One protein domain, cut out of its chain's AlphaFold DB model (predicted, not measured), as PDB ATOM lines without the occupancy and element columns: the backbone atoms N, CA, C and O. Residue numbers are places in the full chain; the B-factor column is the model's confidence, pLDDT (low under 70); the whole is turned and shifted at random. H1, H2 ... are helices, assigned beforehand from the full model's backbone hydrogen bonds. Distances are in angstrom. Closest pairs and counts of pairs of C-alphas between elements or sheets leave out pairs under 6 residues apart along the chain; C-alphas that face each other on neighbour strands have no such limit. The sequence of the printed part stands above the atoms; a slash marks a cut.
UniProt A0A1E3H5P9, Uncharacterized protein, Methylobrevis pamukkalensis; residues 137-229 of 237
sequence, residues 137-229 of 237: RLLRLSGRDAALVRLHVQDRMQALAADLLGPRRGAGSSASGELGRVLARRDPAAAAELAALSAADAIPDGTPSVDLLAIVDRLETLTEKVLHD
ATOM      1  N   ARG A 137      85.453   7.488 -23.867       67.88
ATOM      2  CA  ARG A 137      84.359   6.692 -24.436       67.88
ATOM      3  C   ARG A 137      84.082   5.422 -23.632       67.88
ATOM      4  O   ARG A 137      82.919   5.116 -23.393       67.88
ATOM      5  N   LEU A 138      85.119   4.709 -23.195       65.69
ATOM      6  CA  LEU A 138      84.974   3.523 -22.342       65.69
ATOM      7  C   LEU A 138      84.366   3.874 -20.980       65.69
ATOM      8  O   LEU A 138      83.485   3.165 -20.500       65.69
ATOM      9  N   LEU A 139      84.783   4.994 -20.389       64.88
ATOM     10  CA  LEU A 139      84.259   5.446 -19.104       64.88
ATOM     11  C   LEU A 139      82.789   5.885 -19.200       64.88
ATOM     12  O   LEU A 139      81.994   5.467 -18.354       64.88
ATOM     13  N   ARG A 140      82.401   6.570 -20.288       65.94
ATOM     14  CA  ARG A 140      80.992   6.881 -20.601       65.94
ATOM     15  C   ARG A 140      80.140   5.632 -20.816       65.94
ATOM     16  O   ARG A 140      79.040   5.535 -20.286       65.94
ATOM     17  N   LEU A 141      80.655   4.643 -21.552       70.00
ATOM     18  CA  LEU A 141      79.961   3.364 -21.762       70.00
ATOM     19  C   LEU A 141      79.802   2.559 -20.463       70.00
ATOM     20  O   LEU A 141      78.850   1.799 -20.332       70.00
ATOM     21  N   SER A 142      80.711   2.737 -19.501       70.94
ATOM     22  CA  SER A 142      80.653   2.075 -18.193       70.94
ATOM     23  C   SER A 142      79.779   2.789 -17.152       70.94
ATOM     24  O   SER A 142      79.702   2.321 -16.018       70.94
ATOM     25  N   GLY A 143      79.153   3.925 -17.497       69.56
ATOM     26  CA  GLY A 143      78.343   4.719 -16.564       69.56
ATOM     27  C   GLY A 143      79.155   5.393 -15.449       69.56
ATOM     28  O   GLY A 143      78.607   5.724 -14.401       69.56
ATOM     29  N   ARG A 144      80.467   5.584 -15.648       74.88
ATOM     30  CA  ARG A 144      81.397   6.171 -14.662       74.88
ATOM     31  C   ARG A 144      81.739   7.628 -14.981       74.88
ATOM     32  O   ARG A 144      82.888   8.048 -14.851       74.88
ATOM     33  N   ASP A 145      80.741   8.410 -15.382       78.38
ATOM     34  CA  ASP A 145      80.915   9.824 -15.738       78.38
ATOM     35  C   ASP A 145      81.391  10.668 -14.544       78.38
ATOM     36  O   ASP A 145      82.233  11.550 -14.700       78.38
ATOM     37  N   ALA A 146      80.950  10.334 -13.327       78.94
ATOM     38  CA  ALA A 146      81.441  10.968 -12.103       78.94
ATOM     39  C   ALA A 146      82.960  10.779 -11.928       78.94
ATOM     40  O   ALA A 146      83.670  11.726 -11.601       78.94
ATOM     41  N   ALA A 147      83.490   9.588 -12.229       79.25
ATOM     42  CA  ALA A 147      84.925   9.313 -12.141       79.25
ATOM     43  C   ALA A 147      85.740  10.105 -13.176       79.25
ATOM     44  O   ALA A 147      86.854  10.538 -12.877       79.25
ATOM     45  N   LEU A 148      85.181  10.325 -14.372       79.94
ATOM     46  CA  LEU A 148      85.786  11.184 -15.391       79.94
ATOM     47  C   LEU A 148      85.892  12.632 -14.920       79.94
ATOM     48  O   LEU A 148      86.954  13.235 -15.058       79.94
ATOM     49  N   VAL A 149      84.815  13.174 -14.348       83.12
ATOM     50  CA  VAL A 149      84.812  14.549 -13.832       83.12
ATOM     51  C   VAL A 149      85.782  14.692 -12.663       83.12
ATOM     52  O   VAL A 149      86.550  15.648 -12.652       83.12
ATOM     53  N   ARG A 150      85.844  13.725 -11.736       82.88
ATOM     54  CA  ARG A 150      86.839  13.731 -10.644       82.88
ATOM     55  C   ARG A 150      88.271  13.806 -11.173       82.88
ATOM     56  O   ARG A 150      89.048  14.644 -10.720       82.88
ATOM     57  N   LEU A 151      88.603  12.975 -12.163       82.00
ATOM     58  CA  LEU A 151      89.927  12.985 -12.785       82.00
ATOM     59  C   LEU A 151      90.213  14.317 -13.492       82.00
ATOM     60  O   LEU A 151      91.306  14.859 -13.360       82.00
ATOM     61  N   HIS A 152      89.228  14.854 -14.213       83.94
ATOM     62  CA  HIS A 152      89.353  16.137 -14.897       83.94
ATOM     63  C   HIS A 152      89.596  17.287 -13.912       83.94
ATOM     64  O   HIS A 152      90.529  18.060 -14.105       83.94
ATOM     65  N   VAL A 153      88.828  17.361 -12.819       84.44
ATOM     66  CA  VAL A 153      89.023  18.361 -11.759       84.44
ATOM     67  C   VAL A 153      90.444  18.270 -11.193       84.44
ATOM     68  O   VAL A 153      91.125  19.287 -11.081       84.44
ATOM     69  N   GLN A 154      90.932  17.063 -10.886       82.50
ATOM     70  CA  GLN A 154      92.291  16.867 -10.367       82.50
ATOM     71  C   GLN A 154      93.376  17.321 -11.357       82.50
ATOM     72  O   GLN A 154      94.317  18.007 -10.953       82.50
ATOM     73  N   ASP A 155      93.247  16.975 -12.639       83.31
ATOM     74  CA  ASP A 155      94.203  17.355 -13.687       83.31
ATOM     75  C   ASP A 155      94.228  18.877 -13.908       83.31
ATOM     76  O   ASP A 155      95.293  19.501 -13.897       83.31
ATOM     77  N   ARG A 156      93.050  19.512 -13.988       84.56
ATOM     78  CA  ARG A 156      92.935  20.973 -14.130       84.56
ATOM     79  C   ARG A 156      93.527  21.718 -12.935       84.56
ATOM     80  O   ARG A 156      94.225  22.710 -13.132       84.56
ATOM     81  N   MET A 157      93.345  21.211 -11.716       80.56
ATOM     82  CA  MET A 157      93.975  21.767 -10.511       80.56
ATOM     83  C   MET A 157      95.505  21.691 -10.559       80.56
ATOM     84  O   MET A 157      96.188  22.626 -10.136       80.56
ATOM     85  N   GLN A 158      96.063  20.593 -11.076       81.00
ATOM     86  CA  GLN A 158      97.511  20.448 -11.231       81.00
ATOM     87  C   GLN A 158      98.073  21.387 -12.301       81.00
ATOM     88  O   GLN A 158      99.132  21.976 -12.074       81.00
ATOM     89  N   ALA A 159      97.364  21.547 -13.420       81.88
ATOM     90  CA  ALA A 159      97.723  22.488 -14.477       81.88
ATOM     91  C   ALA A 159      97.704  23.935 -13.962       81.88
ATOM     92  O   ALA A 159      98.707  24.636 -14.062       81.88
ATOM     93  N   LEU A 160      96.622  24.342 -13.292       82.31
ATOM     94  CA  LEU A 160      96.498  25.684 -12.715       82.31
ATOM     95  C   LEU A 160      97.581  25.964 -11.659       82.31
ATOM     96  O   LEU A 160      98.147  27.057 -11.607       82.31
ATOM     97  N   ALA A 161      97.922  24.970 -10.832       80.94
ATOM     98  CA  ALA A 161      99.029  25.091  -9.885       80.94
ATOM     99  C   ALA A 161     100.390  25.226 -10.591       80.94
ATOM    100  O   ALA A 161     101.245  25.967 -10.110       80.94
ATOM    101  N   ALA A 162     100.608  24.531 -11.711       79.25
ATOM    102  CA  ALA A 162     101.835  24.659 -12.495       79.25
ATOM    103  C   ALA A 162     101.966  26.054 -13.130       79.25
ATOM    104  O   ALA A 162     103.049  26.636 -13.062       79.25
ATOM    105  N   ASP A 163     100.870  26.607 -13.654       81.94
ATOM    106  CA  ASP A 163     100.851  27.936 -14.275       81.94
ATOM    107  C   ASP A 163     101.090  29.058 -13.253       81.94
ATOM    108  O   ASP A 163     101.845  29.994 -13.514       81.94
ATOM    109  N   LEU A 164     100.485  28.965 -12.062       78.62
ATOM    110  CA  LEU A 164     100.556  30.030 -11.051       78.62
ATOM    111  C   LEU A 164     101.753  29.930 -10.101       78.62
ATOM    112  O   LEU A 164     102.240  30.958  -9.627       78.62
ATOM    113  N   LEU A 165     102.199  28.714  -9.768       79.69
ATOM    114  CA  LEU A 165     103.263  28.477  -8.777       79.69
ATOM    115  C   LEU A 165     104.598  28.082  -9.426       79.69
ATOM    116  O   LEU A 165     105.644  28.150  -8.778       79.69
ATOM    117  N   GLY A 166     104.577  27.700 -10.705       72.75
ATOM    118  CA  GLY A 166     105.750  27.303 -11.471       72.75
ATOM    119  C   GLY A 166     106.264  25.879 -11.180       72.75
ATOM    120  O   GLY A 166     105.733  25.158 -10.332       72.75
ATOM    121  N   PRO A 167     107.337  25.445 -11.878       63.53
ATOM    122  CA  PRO A 167     107.812  24.053 -11.857       63.53
ATOM    123  C   PRO A 167     108.496  23.597 -10.556       63.53
ATOM    124  O   PRO A 167     108.708  22.402 -10.367       63.53
ATOM    125  N   ARG A 168     108.876  24.513  -9.651       55.59
ATOM    126  CA  ARG A 168     109.598  24.187  -8.402       55.59
ATOM    127  C   ARG A 168     108.644  23.942  -7.232       55.59
ATOM    128  O   ARG A 168     108.727  24.619  -6.209       55.59
ATOM    129  N   ARG A 169     107.742  22.969  -7.369       61.75
ATOM    130  CA  ARG A 169     106.926  22.510  -6.234       61.75
ATOM    131  C   ARG A 169     107.732  21.559  -5.345       61.75
ATOM    132  O   ARG A 169     108.445  20.690  -5.842       61.75
ATOM    133  N   GLY A 170     107.631  21.744  -4.028       54.47
ATOM    134  CA  GLY A 170     108.205  20.825  -3.045       54.47
ATOM    135  C   GLY A 170     107.473  19.483  -3.087       54.47
ATOM    136  O   GLY A 170     106.250  19.449  -3.171       54.47
ATOM    137  N   ALA A 171     108.211  18.374  -3.037       46.88
ATOM    138  CA  ALA A 171     107.729  17.015  -3.307       46.88
ATOM    139  C   ALA A 171     106.758  16.406  -2.259       46.88
ATOM    140  O   ALA A 171     106.748  15.195  -2.067       46.88
ATOM    141  N   GLY A 172     105.943  17.204  -1.560       54.16
ATOM    142  CA  GLY A 172     105.114  16.715  -0.449       54.16
ATOM    143  C   GLY A 172     103.792  17.443  -0.205       54.16
ATOM    144  O   GLY A 172     103.133  17.161   0.790       54.16
ATOM    145  N   SER A 173     103.382  18.374  -1.065       58.25
ATOM    146  CA  SER A 173     102.156  19.157  -0.891       58.25
ATOM    147  C   SER A 173     101.129  18.867  -1.990       58.25
ATOM    148  O   SER A 173     101.458  18.724  -3.168       58.25
ATOM    149  N   SER A 174      99.849  18.771  -1.612       67.62
ATOM    150  CA  SER A 174      98.767  18.658  -2.592       67.62
ATOM    151  C   SER A 174      98.661  19.961  -3.385       67.62
ATOM    152  O   SER A 174      98.607  21.048  -2.803       67.62
ATOM    153  N   ALA A 175      98.620  19.855  -4.718       68.12
ATOM    154  CA  ALA A 175      98.532  21.008  -5.619       68.12
ATOM    155  C   ALA A 175      97.381  21.950  -5.221       68.12
ATOM    156  O   ALA A 175      97.565  23.163  -5.139       68.12
ATOM    157  N   SER A 176      96.232  21.379  -4.850       68.31
ATOM    158  CA  SER A 176      95.054  22.104  -4.369       68.31
ATOM    159  C   SER A 176      95.296  22.874  -3.066       68.31
ATOM    160  O   SER A 176      94.825  24.000  -2.919       68.31
ATOM    161  N   GLY A 177      96.052  22.307  -2.119       73.81
ATOM    162  CA  GLY A 177      96.299  22.924  -0.813       73.81
ATOM    163  C   GLY A 177      97.301  24.084  -0.853       73.81
ATOM    164  O   GLY A 177      97.217  25.007  -0.040       73.81
ATOM    165  N   GLU A 178      98.263  24.064  -1.774       75.94
ATOM    166  CA  GLU A 178      99.151  25.211  -2.020       75.94
ATOM    167  C   GLU A 178      98.467  26.303  -2.829       75.94
ATOM    168  O   GLU A 178      98.550  27.478  -2.465       75.94
ATOM    169  N   LEU A 179      97.738  25.904  -3.871       77.31
ATOM    170  CA  LEU A 179      96.975  26.820  -4.701       77.31
ATOM    171  C   LEU A 179      95.935  27.582  -3.867       77.31
ATOM    172  O   LEU A 179      95.880  28.808  -3.938       77.31
ATOM    173  N   GLY A 180      95.211  26.891  -2.980       78.75
ATOM    174  CA  GLY A 180      94.285  27.519  -2.036       78.75
ATOM    175  C   GLY A 180      94.965  28.511  -1.087       78.75
ATOM    176  O   GLY A 180      94.447  29.603  -0.871       78.75
ATOM    177  N   ARG A 181      96.163  28.201  -0.568       79.31
ATOM    178  CA  ARG A 181      96.923  29.122   0.304       79.31
ATOM    179  C   ARG A 181      97.369  30.394  -0.416       79.31
ATOM    180  O   ARG A 181      97.396  31.461   0.195       79.31
ATOM    181  N   VAL A 182      97.751  30.278  -1.685       79.62
ATOM    182  CA  VAL A 182      98.202  31.414  -2.500       79.62
ATOM    183  C   VAL A 182      97.010  32.261  -2.940       79.62
ATOM    184  O   VAL A 182      97.050  33.484  -2.795       79.62
ATOM    185  N   LEU A 183      95.928  31.622  -3.391       81.00
ATOM    186  CA  LEU A 183      94.696  32.305  -3.781       81.00
ATOM    187  C   LEU A 183      94.015  32.983  -2.599       81.00
ATOM    188  O   LEU A 183      93.589  34.119  -2.749       81.00
ATOM    189  N   ALA A 184      94.007  32.380  -1.407       83.12
ATOM    190  CA  ALA A 184      93.387  32.980  -0.223       83.12
ATOM    191  C   ALA A 184      93.971  34.356   0.146       83.12
ATOM    192  O   ALA A 184      93.299  35.158   0.790       83.12
ATOM    193  N   ARG A 185      95.211  34.650  -0.270       80.12
ATOM    194  CA  ARG A 185      95.850  35.961  -0.070       80.12
ATOM    195  C   ARG A 185      95.421  37.013  -1.098       80.12
ATOM    196  O   ARG A 185      95.615  38.196  -0.837       80.12
ATOM    197  N   ARG A 186      94.907  36.600  -2.263       78.12
ATOM    198  CA  ARG A 186      94.522  37.479  -3.384       78.12
ATOM    199  C   ARG A 186      93.007  37.594  -3.536       78.12
ATOM    200  O   ARG A 186      92.495  38.701  -3.629       78.12
ATOM    201  N   ASP A 187      92.315  36.459  -3.534       81.62
ATOM    202  CA  ASP A 187      90.861  36.336  -3.598       81.62
ATOM    203  C   ASP A 187      90.405  35.184  -2.670       81.62
ATOM    204  O   ASP A 187      90.469  34.005  -3.043       81.62
ATOM    205  N   PRO A 188      89.954  35.497  -1.440       80.81
ATOM    206  CA  PRO A 188      89.500  34.483  -0.494       80.81
ATOM    207  C   PRO A 188      88.209  33.784  -0.945       80.81
ATOM    208  O   PRO A 188      87.986  32.636  -0.560       80.81
ATOM    209  N   ALA A 189      87.377  34.433  -1.772       79.81
ATOM    210  CA  ALA A 189      86.147  33.836  -2.282       79.81
ATOM    211  C   ALA A 189      86.461  32.774  -3.344       79.81
ATOM    212  O   ALA A 189      85.986  31.643  -3.234       79.81
ATOM    213  N   ALA A 190      87.341  33.094  -4.300       78.12
ATOM    214  CA  ALA A 190      87.797  32.122  -5.296       78.12
ATOM    215  C   ALA A 190      88.543  30.942  -4.652       78.12
ATOM    216  O   ALA A 190      88.376  29.799  -5.072       78.12
ATOM    217  N   ALA A 191      89.326  31.191  -3.596       81.38
ATOM    218  CA  ALA A 191      90.019  30.130  -2.865       81.38
ATOM    219  C   ALA A 191      89.052  29.152  -2.173       81.38
ATOM    220  O   ALA A 191      89.277  27.941  -2.211       81.38
ATOM    221  N   ALA A 192      87.976  29.657  -1.558       80.25
ATOM    222  CA  ALA A 192      86.961  28.823  -0.913       80.25
ATOM    223  C   ALA A 192      86.169  27.991  -1.934       80.25
ATOM    224  O   ALA A 192      85.907  26.809  -1.708       80.25
ATOM    225  N   GLU A 193      85.831  28.587  -3.076       80.00
ATOM    226  CA  GLU A 193      85.105  27.910  -4.149       80.00
ATOM    227  C   GLU A 193      85.956  26.823  -4.824       80.00
ATOM    228  O   GLU A 193      85.489  25.701  -5.026       80.00
ATOM    229  N   LEU A 194      87.242  27.092  -5.060       80.06
ATOM    230  CA  LEU A 194      88.193  26.097  -5.558       80.06
ATOM    231  C   LEU A 194      88.420  24.954  -4.552       80.06
ATOM    232  O   LEU A 194      88.562  23.793  -4.937       80.06
ATOM    233  N   ALA A 195      88.436  25.252  -3.249       78.62
ATOM    234  CA  ALA A 195      88.526  24.235  -2.202       78.62
ATOM    235  C   ALA A 195      87.282  23.328  -2.181       78.62
ATOM    236  O   ALA A 195      87.416  22.109  -2.077       78.62
ATOM    237  N   ALA A 196      86.086  23.900  -2.353       78.06
ATOM    238  CA  ALA A 196      84.840  23.139  -2.438       78.06
ATOM    239  C   ALA A 196      84.797  22.227  -3.677       78.06
ATOM    240  O   ALA A 196      84.376  21.076  -3.577       78.06
ATOM    241  N   LEU A 197      85.285  22.712  -4.824       75.44
ATOM    242  CA  LEU A 197      85.370  21.925  -6.059       75.44
ATOM    243  C   LEU A 197      86.476  20.863  -6.009       75.44
ATOM    244  O   LEU A 197      86.302  19.777  -6.543       75.44
ATOM    245  N   SER A 198      87.608  21.132  -5.356       69.56
ATOM    246  CA  SER A 198      88.719  20.170  -5.247       69.56
ATOM    247  C   SER A 198      88.514  19.095  -4.178       69.56
ATOM    248  O   SER A 198      89.169  18.058  -4.237       69.56
ATOM    249  N   ALA A 199      87.542  19.271  -3.276       67.31
ATOM    250  CA  ALA A 199      87.006  18.205  -2.425       67.31
ATOM    251  C   ALA A 199      86.165  17.163  -3.208       67.31
ATOM    252  O   ALA A 199      85.503  16.317  -2.607       67.31
ATOM    253  N   ALA A 200      86.203  17.199  -4.549       57.50
ATOM    254  CA  ALA A 200      85.462  16.352  -5.488       57.50
ATOM    255  C   ALA A 200      85.686  14.834  -5.382       57.50
ATOM    256  O   ALA A 200      84.997  14.093  -6.079       57.50
ATOM    257  N   ASP A 201      86.516  14.327  -4.466       57.28
ATOM    258  CA  ASP A 201      86.408  12.917  -4.044       57.28
ATOM    259  C   ASP A 201      84.993  12.574  -3.520       57.28
ATOM    260  O   ASP A 201      84.620  11.406  -3.453       57.28
ATOM    261  N   ALA A 202      84.172  13.590  -3.229       63.31
ATOM    262  CA  ALA A 202      82.781  13.471  -2.812       63.31
ATOM    263  C   ALA A 202      81.727  13.423  -3.943       63.31
ATOM    264  O   ALA A 202      80.549  13.330  -3.605       63.31
ATOM    265  N   ILE A 203      82.071  13.499  -5.244       71.38
ATOM    266  CA  ILE A 203      81.054  13.377  -6.318       71.38
ATOM    267  C   ILE A 203      80.513  11.936  -6.312       71.38
ATOM    268  O   ILE A 203      81.275  11.029  -6.675       71.38
ATOM    269  N   PRO A 204      79.242  11.700  -5.922       73.50
ATOM    270  CA  PRO A 204      78.701  10.353  -5.817       73.50
ATOM    271  C   PRO A 204      78.663   9.667  -7.180       73.50
ATOM    272  O   PRO A 204      78.369  10.280  -8.208       73.50
ATOM    273  N   ASP A 205      78.914   8.364  -7.201       72.38
ATOM    274  CA  ASP A 205      78.674   7.592  -8.413       72.38
ATOM    275  C   ASP A 205      77.153   7.574  -8.685       72.38
ATOM    276  O   ASP A 205      76.357   7.252  -7.804       72.38
ATOM    277  N   GLY A 206      76.741   7.978  -9.894       73.56
ATOM    278  CA  GLY A 206      75.327   8.122 -10.276       73.56
ATOM    279  C   GLY A 206      74.794   9.559 -10.324       73.56
ATOM    280  O   GLY A 206      73.608   9.746 -10.595       73.56
ATOM    281  N   THR A 207      75.634  10.576 -10.105       79.50
ATOM    282  CA  THR A 207      75.263  11.977 -10.361       79.50
ATOM    283  C   THR A 207      74.774  12.162 -11.810       79.50
ATOM    284  O   THR A 207      75.461  11.725 -12.738       79.50
ATOM    285  N   PRO A 208      73.614  12.812 -12.033       79.38
ATOM    286  CA  PRO A 208      73.117  13.118 -13.370       79.38
ATOM    287  C   PRO A 208      74.134  13.903 -14.205       79.38
ATOM    288  O   PRO A 208      74.818  14.794 -13.702       79.38
ATOM    289  N   SER A 209      74.193  13.635 -15.512       75.75
ATOM    290  CA  SER A 209      75.147  14.300 -16.412       75.75
ATOM    291  C   SER A 209      75.008  15.830 -16.424       75.75
ATOM    292  O   SER A 209      75.993  16.519 -16.660       75.75
ATOM    293  N   VAL A 210      73.814  16.370 -16.151       76.44
ATOM    294  CA  VAL A 210      73.582  17.823 -16.059       76.44
ATOM    295  C   VAL A 210      74.328  18.455 -14.880       76.44
ATOM    296  O   VAL A 210      74.970  19.488 -15.049       76.44
ATOM    297  N   ASP A 211      74.330  17.797 -13.722       81.31
ATOM    298  CA  ASP A 211      75.019  18.284 -12.525       81.31
ATOM    299  C   ASP A 211      76.540  18.143 -12.686       81.31
ATOM    300  O   ASP A 211      77.304  19.019 -12.286       81.31
ATOM    301  N   LEU A 212      76.985  17.072 -13.352       80.88
ATOM    302  CA  LEU A 212      78.389  16.869 -13.716       80.88
ATOM    303  C   LEU A 212      78.910  17.958 -14.667       80.88
ATOM    304  O   LEU A 212      80.014  18.464 -14.473       80.88
ATOM    305  N   LEU A 213      78.117  18.344 -15.671       79.00
ATOM    306  CA  LEU A 213      78.463  19.436 -16.584       79.00
ATOM    307  C   LEU A 213      78.497  20.788 -15.864       79.00
ATOM    308  O   LEU A 213      79.410  21.570 -16.113       79.00
ATOM    309  N   ALA A 214      77.570  21.038 -14.935       82.25
ATOM    310  CA  ALA A 214      77.572  22.258 -14.128       82.25
ATOM    311  C   ALA A 214      78.837  22.383 -13.259       82.25
ATOM    312  O   ALA A 214      79.365  23.481 -13.090       82.25
ATOM    313  N   ILE A 215      79.359  21.266 -12.735       82.25
ATOM    314  CA  ILE A 215      80.629  21.243 -11.992       82.25
ATOM    315  C   ILE A 215      81.806  21.625 -12.901       82.25
ATOM    316  O   ILE A 215      82.648  22.427 -12.498       82.25
ATOM    317  N   VAL A 216      81.862  21.076 -14.120       84.38
ATOM    318  CA  VAL A 216      82.928  21.380 -15.093       84.38
ATOM    319  C   VAL A 216      82.877  22.843 -15.532       84.38
ATOM    320  O   VAL A 216      83.897  23.525 -15.490       84.38
ATOM    321  N   ASP A 217      81.696  23.347 -15.891       83.94
ATOM    322  CA  ASP A 217      81.507  24.735 -16.336       83.94
ATOM    323  C   ASP A 217      81.909  25.742 -15.247       83.94
ATOM    324  O   ASP A 217      82.610  26.728 -15.495       83.94
ATOM    325  N   ARG A 218      81.553  25.435 -13.994       84.69
ATOM    326  CA  ARG A 218      81.927  26.245 -12.832       84.69
ATOM    327  C   ARG A 218      83.431  26.229 -12.565       84.69
ATOM    328  O   ARG A 218      83.988  27.267 -12.210       84.69
ATOM    329  N   LEU A 219      84.095  25.086 -12.755       85.12
ATOM    330  CA  LEU A 219      85.550  24.977 -12.637       85.12
ATOM    331  C   LEU A 219      86.273  25.787 -13.720       85.12
ATOM    332  O   LEU A 219      87.228  26.496 -13.397       85.12
ATOM    333  N   GLU A 220      85.841  25.694 -14.979       84.94
ATOM    334  CA  GLU A 220      86.471  26.432 -16.081       84.94
ATOM    335  C   GLU A 220      86.254  27.940 -15.931       84.94
ATOM    336  O   GLU A 220      87.226  28.690 -15.981       84.94
ATOM    337  N   THR A 221      85.034  28.380 -15.601       85.94
ATOM    338  CA  THR A 221      84.740  29.800 -15.322       85.94
ATOM    339  C   THR A 221      85.632  30.349 -14.205       85.94
ATOM    340  O   THR A 221      86.173  31.453 -14.300       85.94
ATOM    341  N   LEU A 222      85.813  29.579 -13.128       84.06
ATOM    342  CA  LEU A 222      86.653  29.992 -12.009       84.06
ATOM    343  C   LEU A 222      88.143  29.998 -12.382       84.06
ATOM    344  O   LEU A 222      88.866  30.914 -11.992       84.06
ATOM    345  N   THR A 223      88.595  29.014 -13.159       84.31
ATOM    346  CA  THR A 223      89.975  28.946 -13.660       84.31
ATOM    347  C   THR A 223      90.280  30.132 -14.572       84.31
ATOM    348  O   THR A 223      91.299  30.795 -14.385       84.31
ATOM    349  N   GLU A 224      89.376  30.451 -15.499       83.69
ATOM    350  CA  GLU A 224      89.477  31.600 -16.401       83.69
ATOM    351  C   GLU A 224      89.530  32.915 -15.614       83.69
ATOM    352  O   GLU A 224      90.431  33.728 -15.832       83.69
ATOM    353  N   LYS A 225      88.639  33.092 -14.629       83.44
ATOM    354  CA  LYS A 225      88.637  34.264 -13.743       83.44
ATOM    355  C   LYS A 225      89.968  34.418 -13.004       83.44
ATOM    356  O   LYS A 225      90.513  35.514 -12.955       83.44
ATOM    357  N   VAL A 226      90.500  33.330 -12.449       82.44
ATOM    358  CA  VAL A 226      91.773  33.339 -11.713       82.44
ATOM    359  C   VAL A 226      92.963  33.659 -12.629       82.44
ATOM    360  O   VAL A 226      93.896  34.337 -12.191       82.44
ATOM    361  N   LEU A 227      92.943  33.188 -13.881       79.00
ATOM    362  CA  LEU A 227      94.017  33.422 -14.849       79.00
ATOM    363  C   LEU A 227      93.991  34.850 -15.424       79.00
ATOM    364  O   LEU A 227      95.046  35.469 -15.572       79.00
ATOM    365  N   HIS A 228      92.803  35.366 -15.754       76.25
ATOM    366  CA  HIS A 228      92.629  36.642 -16.461       76.25
ATOM    367  C   HIS A 228      92.394  37.851 -15.552       76.25
ATOM    368  O   HIS A 228      92.711  38.972 -15.953       76.25
ATOM    369  N   ASP A 229      91.895  37.653 -14.333       66.00
ATOM    370  CA  ASP A 229      91.782  38.702 -13.318       66.00
ATOM    371  C   ASP A 229      92.455  38.241 -12.015       66.00
ATOM    372  O   ASP A 229      91.780  37.867 -11.049       66.00
TER     373      ASP A 229
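What this domain is: This is residues 137 to 229 of the 237 residues of an uncharacterized protein of Methylobrevis pamukkalensis (UniProt A0A1E3H5P9). Two long helices, H2 and H5, lie side by side and run the same way, and a shorter helical hairpin, H3 and H4, packs slantwise over one side of this pair, H3 on H2 and H4 on both. The short H1 makes a corner before H2, far from the hairpin. The printed part has 93 residues with five named helices, H1 to H5 in chain order, and no named strand: all helix. It is compact, with a radius of gyration of the C-alphas of 13.9 A, and spans 40 by 27 by 21 A.

How they stand to each other: The hub is H2, residues 145 to 165. H5, residues 209 to 228, touches it at a shallow tilt of 5 degrees, the same way; the closest C-alphas, Val 149 and Leu 212, are 6.8 A apart. H3, residues 175 to 183, touches residues 157 to 165 of H2 at a steep tilt of 52 degrees, closest at C-alphas 158 and 175, 5.7 A. H4, residues 188 to 198, forms hairpins with H3, closest at C-alphas 180 and 191, 5.1 A, and with H5, closest at C-alphas 190 and 222, 7.1 A. H4 also touches residues 153 to 157 of H2, closest at C-alphas 153 and 198, 6.8 A. H1, residues 137 to 141, only just touches H2, only at the corner, with 3 pairs of C-alphas within 8 A, the closest 139 and 145 at 6.5 A. H3 and H5 are apart. In each helix every O i to N i+4 pair is within hydrogen-bond range.

Where its parts are: H2 is 29.9 A long from C-alpha 145 at (80.915, 9.824, -15.738), H5 28.4 A to C-alpha 228 at (92.629, 36.642, -16.461), H4 15.1 A, H3 12.1 A and H1 6.1 A.

The domain as a whole: The C-alphas farthest apart, Leu 141 and Arg 185, are 42.3 A apart. The printed part has no cut and no long link. The pLDDT is under 70 at 21 residues of the printed part, among them residues 167 to 176.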